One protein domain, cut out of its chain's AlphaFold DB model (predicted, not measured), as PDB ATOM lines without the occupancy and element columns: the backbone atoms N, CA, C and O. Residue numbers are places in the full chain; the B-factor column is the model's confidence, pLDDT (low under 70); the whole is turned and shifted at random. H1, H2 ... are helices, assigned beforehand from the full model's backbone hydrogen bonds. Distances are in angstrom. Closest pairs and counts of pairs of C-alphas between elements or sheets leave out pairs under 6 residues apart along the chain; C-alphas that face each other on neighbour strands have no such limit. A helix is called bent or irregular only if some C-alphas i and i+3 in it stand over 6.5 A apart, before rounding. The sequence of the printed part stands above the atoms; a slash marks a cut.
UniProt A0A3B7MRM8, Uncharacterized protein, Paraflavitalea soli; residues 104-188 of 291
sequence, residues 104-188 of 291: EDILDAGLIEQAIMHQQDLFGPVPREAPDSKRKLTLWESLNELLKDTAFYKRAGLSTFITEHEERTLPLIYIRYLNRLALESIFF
ATOM      1  N   GLU A 104      36.593  24.047  80.084       92.31
ATOM      2  CA  GLU A 104      37.353  23.160  80.972       92.31
ATOM      3  C   GLU A 104      37.809  21.845  80.318       92.31
ATOM      4  O   GLU A 104      38.766  21.246  80.803       92.31
ATOM      5  N   ASP A 105      37.199  21.423  79.204       95.38
ATOM      6  CA  ASP A 105      37.641  20.230  78.478       95.38
ATOM      7  C   ASP A 105      38.944  20.475  77.703       95.38
ATOM      8  O   ASP A 105      39.646  19.520  77.386       95.38
ATOM      9  N   ILE A 106      39.292  21.725  77.379       95.69
ATOM     10  CA  ILE A 106      40.557  22.046  76.703       95.69
ATOM     11  C   ILE A 106      41.672  22.081  77.752       95.69
ATOM     12  O   ILE A 106      41.842  23.079  78.470       95.69
ATOM     13  N   LEU A 107      42.409  20.974  77.828       95.62
ATOM     14  CA  LEU A 107      43.486  20.742  78.788       95.62
ATOM     15  C   LEU A 107      44.793  21.394  78.322       95.62
ATOM     16  O   LEU A 107      45.490  22.000  79.131       95.62
ATOM     17  N   ASP A 108      45.075  21.333  77.016       95.38
ATOM     18  CA  ASP A 108      46.247  21.959  76.401       95.38
ATOM     19  C   ASP A 108      45.890  22.576  75.038       95.38
ATOM     20  O   ASP A 108      45.781  21.901  74.013       95.38
ATOM     21  N   ALA A 109      45.698  23.897  75.027       93.50
ATOM     22  CA  ALA A 109      45.377  24.646  73.814       93.50
ATOM     23  C   ALA A 109      46.514  24.615  72.774       93.50
ATOM     24  O   ALA A 109      46.244  24.615  71.574       93.50
ATOM     25  N   GLY A 110      47.773  24.576  73.222       92.31
ATOM     26  CA  GLY A 110      48.933  24.588  72.336       92.31
ATOM     27  C   GLY A 110      49.064  23.286  71.556       92.31
ATOM     28  O   GLY A 110      49.275  23.319  70.345       92.31
ATOM     29  N   LEU A 111      48.870  22.148  72.227       94.62
ATOM     30  CA  LEU A 111      48.870  20.838  71.572       94.62
ATOM     31  C   LEU A 111      47.706  20.679  70.587       94.62
ATOM     32  O   LEU A 111      47.911  20.142  69.498       94.62
ATOM     33  N   ILE A 112      46.511  21.181  70.922       95.06
ATOM     34  CA  ILE A 112      45.371  21.186  69.990       95.06
ATOM     35  C   ILE A 112      45.723  21.971  68.726       95.06
ATOM     36  O   ILE A 112      45.574  21.453  67.624       95.06
ATOM     37  N   GLU A 113      46.237  23.193  68.854       92.62
ATOM     38  CA  GLU A 113      46.595  24.006  67.688       92.62
ATOM     39  C   GLU A 113      47.683  23.372  66.835       92.62
ATOM     40  O   GLU A 113      47.569  23.363  65.612       92.62
ATOM     41  N   GLN A 114      48.708  22.800  67.467       92.06
ATOM     42  CA  GLN A 114      49.733  22.056  66.747       92.06
ATOM     43  C   GLN A 114      49.103  20.904  65.964       92.06
ATOM     44  O   GLN A 114      49.361  20.782  64.770       92.06
ATOM     45  N   ALA A 115      48.249  20.087  66.583       93.75
ATOM     46  CA  ALA A 115      47.577  18.987  65.894       93.75
ATOM     47  C   ALA A 115      46.727  19.481  64.710       93.75
ATOM     48  O   ALA A 115      46.822  18.925  63.616       93.75
ATOM     49  N   ILE A 116      45.979  20.575  64.888       93.06
ATOM     50  CA  ILE A 116      45.199  21.203  63.817       93.06
ATOM     51  C   ILE A 116      46.120  21.686  62.679       93.06
ATOM     52  O   ILE A 116      45.833  21.455  61.507       93.06
ATOM     53  N   MET A 117      47.257  22.314  62.997       91.12
ATOM     54  CA  MET A 117      48.226  22.789  61.999       91.12
ATOM     55  C   MET A 117      48.870  21.661  61.188       91.12
ATOM     56  O   MET A 117      49.217  21.894  60.029       91.12
ATOM     57  N   HIS A 118      49.038  20.472  61.773       93.44
ATOM     58  CA  HIS A 118      49.564  19.291  61.079       93.44
ATOM     59  C   HIS A 118      48.502  18.570  60.232       93.44
ATOM     60  O   HIS A 118      48.871  17.792  59.357       93.44
ATOM     61  N   GLN A 119      47.211  18.833  60.462       93.12
ATOM     62  CA  GLN A 119      46.071  18.192  59.787       93.12
ATOM     63  C   GLN A 119      45.132  19.243  59.160       93.12
ATOM     64  O   GLN A 119      43.915  19.231  59.358       93.12
ATOM     65  N   GLN A 120      45.696  20.218  58.437       89.75
ATOM     66  CA  GLN A 120      44.933  21.347  57.869       89.75
ATOM     67  C   GLN A 120      43.835  20.918  56.890       89.75
ATOM     68  O   GLN A 120      42.831  21.610  56.743       89.75
ATOM     69  N   ASP A 121      44.017  19.783  56.227       91.69
ATOM     70  CA  ASP A 121      43.033  19.150  55.354       91.69
ATOM     71  C   ASP A 121      41.772  18.708  56.112       91.69
ATOM     72  O   ASP A 121      40.664  18.802  55.580       91.69
ATOM     73  N   LEU A 122      41.920  18.285  57.369       92.50
ATOM     74  CA  LEU A 122      40.809  17.834  58.199       92.50
ATOM     75  C   LEU A 122      40.021  18.997  58.819       92.50
ATOM     76  O   LEU A 122      38.784  18.978  58.836       92.50
ATOM     77  N   PHE A 123      40.741  19.997  59.329       89.94
ATOM     78  CA  PHE A 123      40.178  21.086  60.133       89.94
ATOM     79  C   PHE A 123      39.901  22.376  59.351       89.94
ATOM     80  O   PHE A 123      39.164  23.236  59.833       89.94
ATOM     81  N   GLY A 124      40.464  22.521  58.150       83.94
ATOM     82  CA  GLY A 124      40.376  23.749  57.366       83.94
ATOM     83  C   GLY A 124      41.257  24.885  57.916       83.94
ATOM     84  O   GLY A 124      42.168  24.654  58.718       83.94
ATOM     85  N   PRO A 125      41.035  26.135  57.465       70.12
ATOM     86  CA  PRO A 125      41.820  27.278  57.912       70.12
ATOM     87  C   PRO A 125      41.537  27.589  59.387       70.12
ATOM     88  O   PRO A 125      40.464  28.062  59.751       70.12
ATOM     89  N   VAL A 126      42.536  27.350  60.234       65.00
ATOM     90  CA  VAL A 126      42.522  27.742  61.651       65.00
ATOM     91  C   VAL A 126      42.517  29.265  61.752       65.00
ATOM     92  O   VAL A 126      43.266  29.903  61.002       65.00
ATOM     93  N   PRO A 127      41.769  29.871  62.691       62.19
ATOM     94  CA  PRO A 127      41.971  31.268  63.044       62.19
ATOM     95  C   PRO A 127      43.424  31.460  63.497       62.19
ATOM     96  O   PRO A 127      43.803  31.076  64.603       62.19
ATOM     97  N   ARG A 128      44.271  31.994  62.612       58.94
ATOM     98  CA  ARG A 128      45.658  32.315  62.946       58.94
ATOM     99  C   ARG A 128      45.638  33.503  63.907       58.94
ATOM    100  O   ARG A 128      45.052  34.533  63.589       58.94
ATOM    101  N   GLU A 129      46.286  33.332  65.058       62.25
ATOM    102  CA  GLU A 129      46.684  34.416  65.970       62.25
ATOM    103  C   GLU A 129      45.539  35.113  66.729       62.25
ATOM    104  O   GLU A 129      45.411  36.338  66.734       62.25
ATOM    105  N   ALA A 130      44.729  34.348  67.467       69.19
ATOM    106  CA  ALA A 130      44.015  34.948  68.594       69.19
ATOM    107  C   ALA A 130      45.038  35.359  69.677       69.19
ATOM    108  O   ALA A 130      45.937  34.572  69.981       69.19
ATOM    109  N   PRO A 131      44.909  36.545  70.306       75.94
ATOM    110  CA  PRO A 131      45.692  36.880  71.493       75.94
ATOM    111  C   PRO A 131      45.565  35.773  72.545       75.94
ATOM    112  O   PRO A 131      44.476  35.210  72.692       75.94
ATOM    113  N   ASP A 132      46.620  35.503  73.321       77.44
ATOM    114  CA  ASP A 132      46.622  34.428  74.334       77.44
ATOM    115  C   ASP A 132      45.396  34.478  75.262       77.44
ATOM    116  O   ASP A 132      44.837  33.446  75.629       77.44
ATOM    117  N   SER A 133      44.902  35.684  75.567       77.88
ATOM    118  CA  SER A 133      43.714  35.910  76.398       77.88
ATOM    119  C   SER A 133      42.388  35.429  75.789       77.88
ATOM    120  O   SER A 133      41.425  35.229  76.528       77.88
ATOM    121  N   LYS A 134      42.309  35.233  74.467       86.38
ATOM    122  CA  LYS A 134      41.112  34.752  73.743       86.38
ATOM    123  C   LYS A 134      41.300  33.387  73.087       86.38
ATOM    124  O   LYS A 134      40.321  32.775  72.672       86.38
ATOM    125  N   ARG A 135      42.531  32.885  73.041       86.56
ATOM    126  CA  ARG A 135      42.922  31.642  72.369       86.56
ATOM    127  C   ARG A 135      42.026  30.451  72.715       86.56
ATOM    128  O   ARG A 135      41.441  29.824  71.836       86.56
ATOM    129  N   LYS A 136      41.831  30.197  74.011       89.56
ATOM    130  CA  LYS A 136      41.001  29.088  74.506       89.56
ATOM    131  C   LYS A 136      39.525  29.218  74.105       89.56
ATOM    132  O   LYS A 136      38.884  28.207  73.836       89.56
ATOM    133  N   LEU A 137      39.000  30.443  74.035       90.44
ATOM    134  CA  LEU A 137      37.623  30.709  73.610       90.44
ATOM    135  C   LEU A 137      37.449  30.429  72.113       90.44
ATOM    136  O   LEU A 137      36.534  29.710  71.733       90.44
ATOM    137  N   THR A 138      38.361  30.931  71.278       90.81
ATOM    138  CA  THR A 138      38.326  30.703  69.826       90.81
ATOM    139  C   THR A 138      38.446  29.217  69.477       90.81
ATOM    140  O   THR A 138      37.718  28.722  68.614       90.81
ATOM    141  N   LEU A 139      39.318  28.477  70.175       92.56
ATOM    142  CA  LEU A 139      39.396  27.019  70.043       92.56
ATOM    143  C   LEU A 139      38.094  26.341  70.462       92.56
ATOM    144  O   LEU A 139      37.578  25.506  69.728       92.56
ATOM    145  N   TRP A 140      37.539  26.716  71.613       94.44
ATOM    146  CA  TRP A 140      36.270  26.177  72.095       94.44
ATOM    147  C   TRP A 140      35.126  26.371  71.084       94.44
ATOM    148  O   TRP A 140      34.393  25.420  70.811       94.44
ATOM    149  N   GLU A 141      34.996  27.559  70.488       93.69
ATOM    150  CA  GLU A 141      34.001  27.841  69.442       93.69
ATOM    151  C   GLU A 141      34.241  26.971  68.202       93.69
ATOM    152  O   GLU A 141      33.333  26.271  67.755       93.69
ATOM    153  N   SER A 142      35.480  26.943  67.700       93.44
ATOM    154  CA  SER A 142      35.856  26.174  66.501       93.44
ATOM    155  C   SER A 142      35.579  24.678  66.670       93.44
ATOM    156  O   SER A 142      34.985  24.047  65.797       93.44
ATOM    157  N   LEU A 143      35.949  24.104  67.820       95.44
ATOM    158  CA  LEU A 143      35.702  22.695  68.126       95.44
ATOM    159  C   LEU A 143      34.201  22.385  68.185       95.44
ATOM    160  O   LEU A 143      33.769  21.354  67.674       95.44
ATOM    161  N   ASN A 144      33.386  23.274  68.757       96.19
ATOM    162  CA  ASN A 144      31.935  23.082  68.794       96.19
ATOM    163  C   ASN A 144      31.255  23.276  67.431       96.19
ATOM    164  O   ASN A 144      30.208  22.667  67.204       96.19
ATOM    165  N   GLU A 145      31.818  24.070  66.516       94.81
ATOM    166  CA  GLU A 145      31.352  24.099  65.123       94.81
ATOM    167  C   GLU A 145      31.673  22.788  64.400       94.81
ATOM    168  O   GLU A 145      30.798  22.235  63.732       94.81
ATOM    169  N   LEU A 146      32.861  22.212  64.617       95.12
ATOM    170  CA  LEU A 146      33.217  20.899  64.060       95.12
ATOM    171  C   LEU A 146      32.297  19.784  64.561       95.12
ATOM    172  O   LEU A 146      31.957  18.883  63.799       95.12
ATOM    173  N   LEU A 147      31.806  19.861  65.804       96.06
ATOM    174  CA  LEU A 147      30.808  18.907  66.294       96.06
ATOM    175  C   LEU A 147      29.520  18.903  65.455       96.06
ATOM    176  O   LEU A 147      28.821  17.891  65.442       96.06
ATOM    177  N   LYS A 148      29.190  19.997  64.760       95.06
ATOM    178  CA  LYS A 148      27.992  20.106  63.911       95.06
ATOM    179  C   LYS A 148      28.223  19.635  62.472       95.06
ATOM    180  O   LYS A 148      27.243  19.468  61.749       95.06
ATOM    181  N   ASP A 149      29.471  19.424  62.056       94.31
ATOM    182  CA  ASP A 149      29.812  18.963  60.709       94.31
ATOM    183  C   ASP A 149      29.415  17.491  60.528       94.31
ATOM    184  O   ASP A 149      29.943  16.595  61.182       94.31
ATOM    185  N   THR A 150      28.487  17.219  59.613       92.94
ATOM    186  CA  THR A 150      27.920  15.878  59.405       92.94
ATOM    187  C   THR A 150      28.891  14.860  58.807       92.94
ATOM    188  O   THR A 150      28.589  13.667  58.802       92.94
ATOM    189  N   ALA A 151      30.056  15.301  58.330       93.00
ATOM    190  CA  ALA A 151      31.068  14.460  57.705       93.00
ATOM    191  C   ALA A 151      32.417  14.462  58.445       93.00
ATOM    192  O   ALA A 151      33.323  13.741  58.021       93.00
ATOM    193  N   PHE A 152      32.582  15.236  59.525       95.06
ATOM    194  CA  PHE A 152      33.882  15.382  60.191       95.06
ATOM    195  C   PHE A 152      34.447  14.048  60.693       95.06
ATOM    196  O   PHE A 152      35.565  13.700  60.321       95.06
ATOM    197  N   TYR A 153      33.676  13.259  61.452       95.25
ATOM    198  CA  TYR A 153      34.142  11.964  61.971       95.25
ATOM    199  C   TYR A 153      34.629  11.011  60.865       95.25
ATOM    200  O   TYR A 153      35.579  10.261  61.075       95.25
ATOM    201  N   LYS A 154      34.036  11.079  59.664       93.56
ATOM    202  CA  LYS A 154      34.463  10.284  58.504       93.56
ATOM    203  C   LYS A 154      35.795  10.757  57.950       93.56
ATOM    204  O   LYS A 154      36.676   9.942  57.704       93.56
ATOM    205  N   ARG A 155      35.946  12.074  57.759       95.06
ATOM    206  CA  ARG A 155      37.215  12.663  57.303       95.06
ATOM    207  C   ARG A 155      38.336  12.394  58.305       95.06
ATOM    208  O   ARG A 155      39.463  12.162  57.897       95.06
ATOM    209  N   ALA A 156      38.001  12.351  59.594       95.19
ATOM    210  CA  ALA A 156      38.905  11.977  60.676       95.19
ATOM    211  C   ALA A 156      39.248  10.473  60.711       95.19
ATOM    212  O   ALA A 156      40.038  10.049  61.550       95.19
ATOM    213  N   GLY A 157      38.652   9.652  59.840       94.06
ATOM    214  CA  GLY A 157      38.912   8.216  59.779       94.06
ATOM    215  C   GLY A 157      38.339   7.426  60.957       94.06
ATOM    216  O   GLY A 157      38.805   6.317  61.221       94.06
ATOM    217  N   LEU A 158      37.344   7.962  61.677       92.50
ATOM    218  CA  LEU A 158      36.688   7.222  62.751       92.50
ATOM    219  C   LEU A 158      35.921   6.041  62.150       92.50
ATOM    220  O   LEU A 158      34.939   6.223  61.431       92.50
ATOM    221  N   SER A 159      36.359   4.824  62.469       86.00
ATOM    222  CA  SER A 159      35.630   3.615  62.100       86.00
ATOM    223  C   SER A 159      34.348   3.531  62.927       86.00
ATOM    224  O   SER A 159      34.392   3.443  64.154       86.00
ATOM    225  N   THR A 160      33.205   3.575  62.248       83.75
ATOM    226  CA  THR A 160      31.891   3.354  62.851       83.75
ATOM    227  C   THR A 160      31.304   2.054  62.309       83.75
ATOM    228  O   THR A 160      31.681   1.569  61.243       83.75
ATOM    229  N   PHE A 161      30.371   1.470  63.056       77.88
ATOM    230  CA  PHE A 161      29.614   0.293  62.618       77.88
ATOM    231  C   PHE A 161      28.342   0.673  61.851       77.88
ATOM    232  O   PHE A 161      27.519  -0.190  61.562       77.88
ATOM    233  N   ILE A 162      28.168   1.963  61.568       81.06
ATOM    234  CA  ILE A 162      26.948   2.526  61.007       81.06
ATOM    235  C   ILE A 162      27.036   2.404  59.493       81.06
ATOM    236  O   ILE A 162      28.014   2.824  58.876       81.06
ATOM    237  N   THR A 163      26.015   1.814  58.889       79.94
ATOM    238  CA  THR A 163      25.918   1.717  57.434       79.94
ATOM    239  C   THR A 163      25.614   3.081  56.814       79.94
ATOM    240  O   THR A 163      24.959   3.926  57.423       79.94
ATOM    241  N   GLU A 164      25.987   3.283  55.547       79.69
ATOM    242  CA  GLU A 164      25.669   4.525  54.819       79.69
ATOM    243  C   GLU A 164      24.167   4.864  54.798       79.69
ATOM    244  O   GLU A 164      23.780   6.024  54.642       79.69
ATOM    245  N   HIS A 165      23.303   3.851  54.915       77.75
ATOM    246  CA  HIS A 165      21.860   4.046  54.981       77.75
ATOM    247  C   HIS A 165      21.425   4.605  56.340       77.75
ATOM    248  O   HIS A 165      20.712   5.608  56.381       77.75
ATOM    249  N   GLU A 166      21.892   3.999  57.435       82.56
ATOM    250  CA  GLU A 166      21.586   4.425  58.808       82.56
ATOM    251  C   GLU A 166      22.093   5.844  59.086       82.56
ATOM    252  O   GLU A 166      21.402   6.639  59.725       82.56
ATOM    253  N   GLU A 167      23.248   6.206  58.521       82.56
ATOM    254  CA  GLU A 167      23.839   7.541  58.643       82.56
ATOM    255  C   GLU A 167      22.901   8.670  58.206       82.56
ATOM    256  O   GLU A 167      22.882   9.734  58.824       82.56
ATOM    257  N   ARG A 168      22.093   8.446  57.160       83.75
ATOM    258  CA  ARG A 168      21.149   9.454  56.641       83.75
ATOM    259  C   ARG A 168      20.008   9.745  57.609       83.75
ATOM    260  O   ARG A 168      19.334  10.762  57.466       83.75
ATOM    261  N   THR A 169      19.786   8.843  58.555       86.25
ATOM    262  CA  THR A 169      18.710   8.908  59.543       86.25
ATOM    263  C   THR A 169      19.218   9.181  60.955       86.25
ATOM    264  O   THR A 169      18.412   9.262  61.878       86.25
ATOM    265  N   LEU A 170      20.533   9.346  61.142       86.69
ATOM    266  CA  LEU A 170      21.096   9.608  62.460       86.69
ATOM    267  C   LEU A 170      20.602  10.949  63.014       86.69
ATOM    268  O   LEU A 170      20.756  11.990  62.363       86.69
ATOM    269  N   PRO A 171      20.102  10.975  64.260       89.69
ATOM    270  CA  PRO A 171      19.829  12.225  64.945       89.69
ATOM    271  C   PRO A 171      21.093  13.085  65.054       89.69
ATOM    272  O   PRO A 171      22.188  12.580  65.310       89.69
ATOM    273  N   LEU A 172      20.947  14.411  64.961       90.94
ATOM    274  CA  LEU A 172      22.079  15.350  65.030       90.94
ATOM    275  C   LEU A 172      22.942  15.168  66.291       90.94
ATOM    276  O   LEU A 172      24.153  15.378  66.259       90.94
ATOM    277  N   ILE A 173      22.336  14.775  67.415       90.31
ATOM    278  CA  ILE A 173      23.086  14.497  68.645       90.31
ATOM    279  C   ILE A 173      24.052  13.316  68.487       90.31
ATOM    280  O   ILE A 173      25.142  13.348  69.052       90.31
ATOM    281  N   TYR A 174      23.683  12.315  67.691       91.75
ATOM    282  CA  TYR A 174      24.525  11.161  67.412       91.75
ATOM    283  C   TYR A 174      25.722  11.558  66.541       91.75
ATOM    284  O   TYR A 174      26.855  11.185  66.823       91.75
ATOM    285  N   ILE A 175      25.500  12.413  65.539       93.31
ATOM    286  CA  ILE A 175      26.583  12.996  64.733       93.31
ATOM    287  C   ILE A 175      27.568  13.759  65.631       93.31
ATOM    288  O   ILE A 175      28.777  13.553  65.550       93.31
ATOM    289  N   ARG A 176      27.053  14.585  66.552       95.56
ATOM    290  CA  ARG A 176      27.885  15.296  67.537       95.56
ATOM    291  C   ARG A 176      28.671  14.340  68.430       95.56
ATOM    292  O   ARG A 176      29.820  14.631  68.740       95.56
ATOM    293  N   TYR A 177      28.072  13.222  68.837       95.12
ATOM    294  CA  TYR A 177      28.752  12.171  69.595       95.12
ATOM    295  C   TYR A 177      29.934  11.581  68.815       95.12
ATOM    296  O   TYR A 177      31.051  11.579  69.324       95.12
ATOM    297  N   LEU A 178      29.727  11.178  67.558       95.06
ATOM    298  CA  LEU A 178      30.796  10.635  66.711       95.06
ATOM    299  C   LEU A 178      31.914  11.651  66.467       95.06
ATOM    300  O   LEU A 178      33.092  11.325  66.595       95.06
ATOM    301  N   ASN A 179      31.559  12.904  66.178       96.69
ATOM    302  CA  ASN A 179      32.544  13.969  66.023       96.69
ATOM    303  C   ASN A 179      33.330  14.199  67.313       96.69
ATOM    304  O   ASN A 179      34.541  14.393  67.257       96.69
ATOM    305  N   ARG A 180      32.672  14.131  68.477       97.12
ATOM    306  CA  ARG A 180      33.356  14.254  69.765       97.12
ATOM    307  C   ARG A 180      34.371  13.130  69.969       97.12
ATOM    308  O   ARG A 180      35.508  13.430  70.320       97.12
ATOM    309  N   LEU A 181      34.014  11.880  69.668       95.88
ATOM    310  CA  LEU A 181      34.956  10.755  69.724       95.88
ATOM    311  C   LEU A 181      36.146  10.938  68.771       95.88
ATOM    312  O   LEU A 181      37.284  10.665  69.147       95.88
ATOM    313  N   ALA A 182      35.902  11.428  67.553       96.88
ATOM    314  CA  ALA A 182      36.962  11.704  66.588       96.88
ATOM    315  C   ALA A 182      37.927  12.792  67.095       96.88
ATOM    316  O   ALA A 182      39.142  12.601  67.052       96.88
ATOM    317  N   LEU A 183      37.406  13.900  67.638       97.25
ATOM    318  CA  LEU A 183      38.230  14.959  68.234       97.25
ATOM    319  C   LEU A 183      39.060  14.429  69.413       97.25
ATOM    320  O   LEU A 183      40.248  14.723  69.501       97.25
ATOM    321  N   GLU A 184      38.467  13.621  70.295       96.69
ATOM    322  CA  GLU A 184      39.186  12.996  71.412       96.69
ATOM    323  C   GLU A 184      40.291  12.050  70.942       96.69
ATOM    324  O   GLU A 184      41.370  12.035  71.529       96.69
ATOM    325  N   SER A 185      40.070  11.304  69.859       96.00
ATOM    326  CA  SER A 185      41.103  10.446  69.276       96.00
ATOM    327  C   SER A 185      42.270  11.247  68.692       96.00
ATOM    328  O   SER A 185      43.407  10.790  68.762       96.00
ATOM    329  N   ILE A 186      42.003  12.418  68.105       96.56
ATOM    330  CA  ILE A 186      43.034  13.264  67.484       96.56
ATOM    331  C   ILE A 186      43.827  14.030  68.545       96.56
ATOM    332  O   ILE A 186      45.053  14.098  68.475       96.56
ATOM    333  N   PHE A 187      43.136  14.617  69.523       96.56
ATOM    334  CA  PHE A 187      43.756  15.489  70.523       96.56
ATOM    335  C   PHE A 187      44.203  14.753  71.784       96.56
ATOM    336  O   PHE A 187      44.992  15.299  72.553       96.56
ATOM    337  N   PHE A 188      43.741  13.521  71.991       93.12
ATOM    338  CA  PHE A 188      44.130  12.620  73.070       93.12
ATOM    339  C   PHE A 188      44.215  13.309  74.443       93.12
ATOM    340  O   PHE A 188      43.192  13.626  75.035       93.12
TER     341      PHE A 188
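What this domain is: This is residues 104 to 188 of the 291 residues of an uncharacterized protein of Paraflavitalea soli (UniProt A0A3B7MRM8). Three longer helices, H1, H3 and H6, make a rough triangle, with short H4 packed on H6 and short H5 out at one end. The printed part has 85 residues with six named helices, H1 to H6, and no named strand: all helix. It is compact, with a radius of gyration of the C-alphas of 13.6 A, and only just elongated, spanning 44 by 22 by 21 A.

How they stand to each other: H6, residues 172 to 188, touches H4, residues 152 to 155, with residues 178 to 182 alone; the closest C-alphas, Tyr 153 and Asn 179, are 4.8 A apart. With residues 186 to 187 alone H6 touches H1, residues 109 to 118, about perpendicular at 86 degrees; closest C-alphas Ile 112 and Phe 187, 5.9 A. H3, residues 132 to 146, only just touches H1, with 3 pairs of C-alphas within 8 A, closest Ala 109 and Lys 136, 6.3 A. H2, residues 120 to 123, and H5, residues 164 to 167, touch no helix. Every O i to N i+4 pair is within hydrogen-bond range in H1 and H6, 9 of 11 in H3.

Where its parts are: H6 spans 23.6 A, ending at C-alpha 188 (44.130, 12.620, 73.070). H1, 14.4 A, begins at C-alpha 109 (45.377, 24.646, 73.814). H3, 21.6 A, is irregular: C-alphas 133 and 136 are 7.6 A apart.

The domain as a whole: The farthest C-alphas, Ser 133 and His 165, are 44.2 A apart. The printed part has no cut, no link is long, and pLDDT is under 70 at residues 126 to 130.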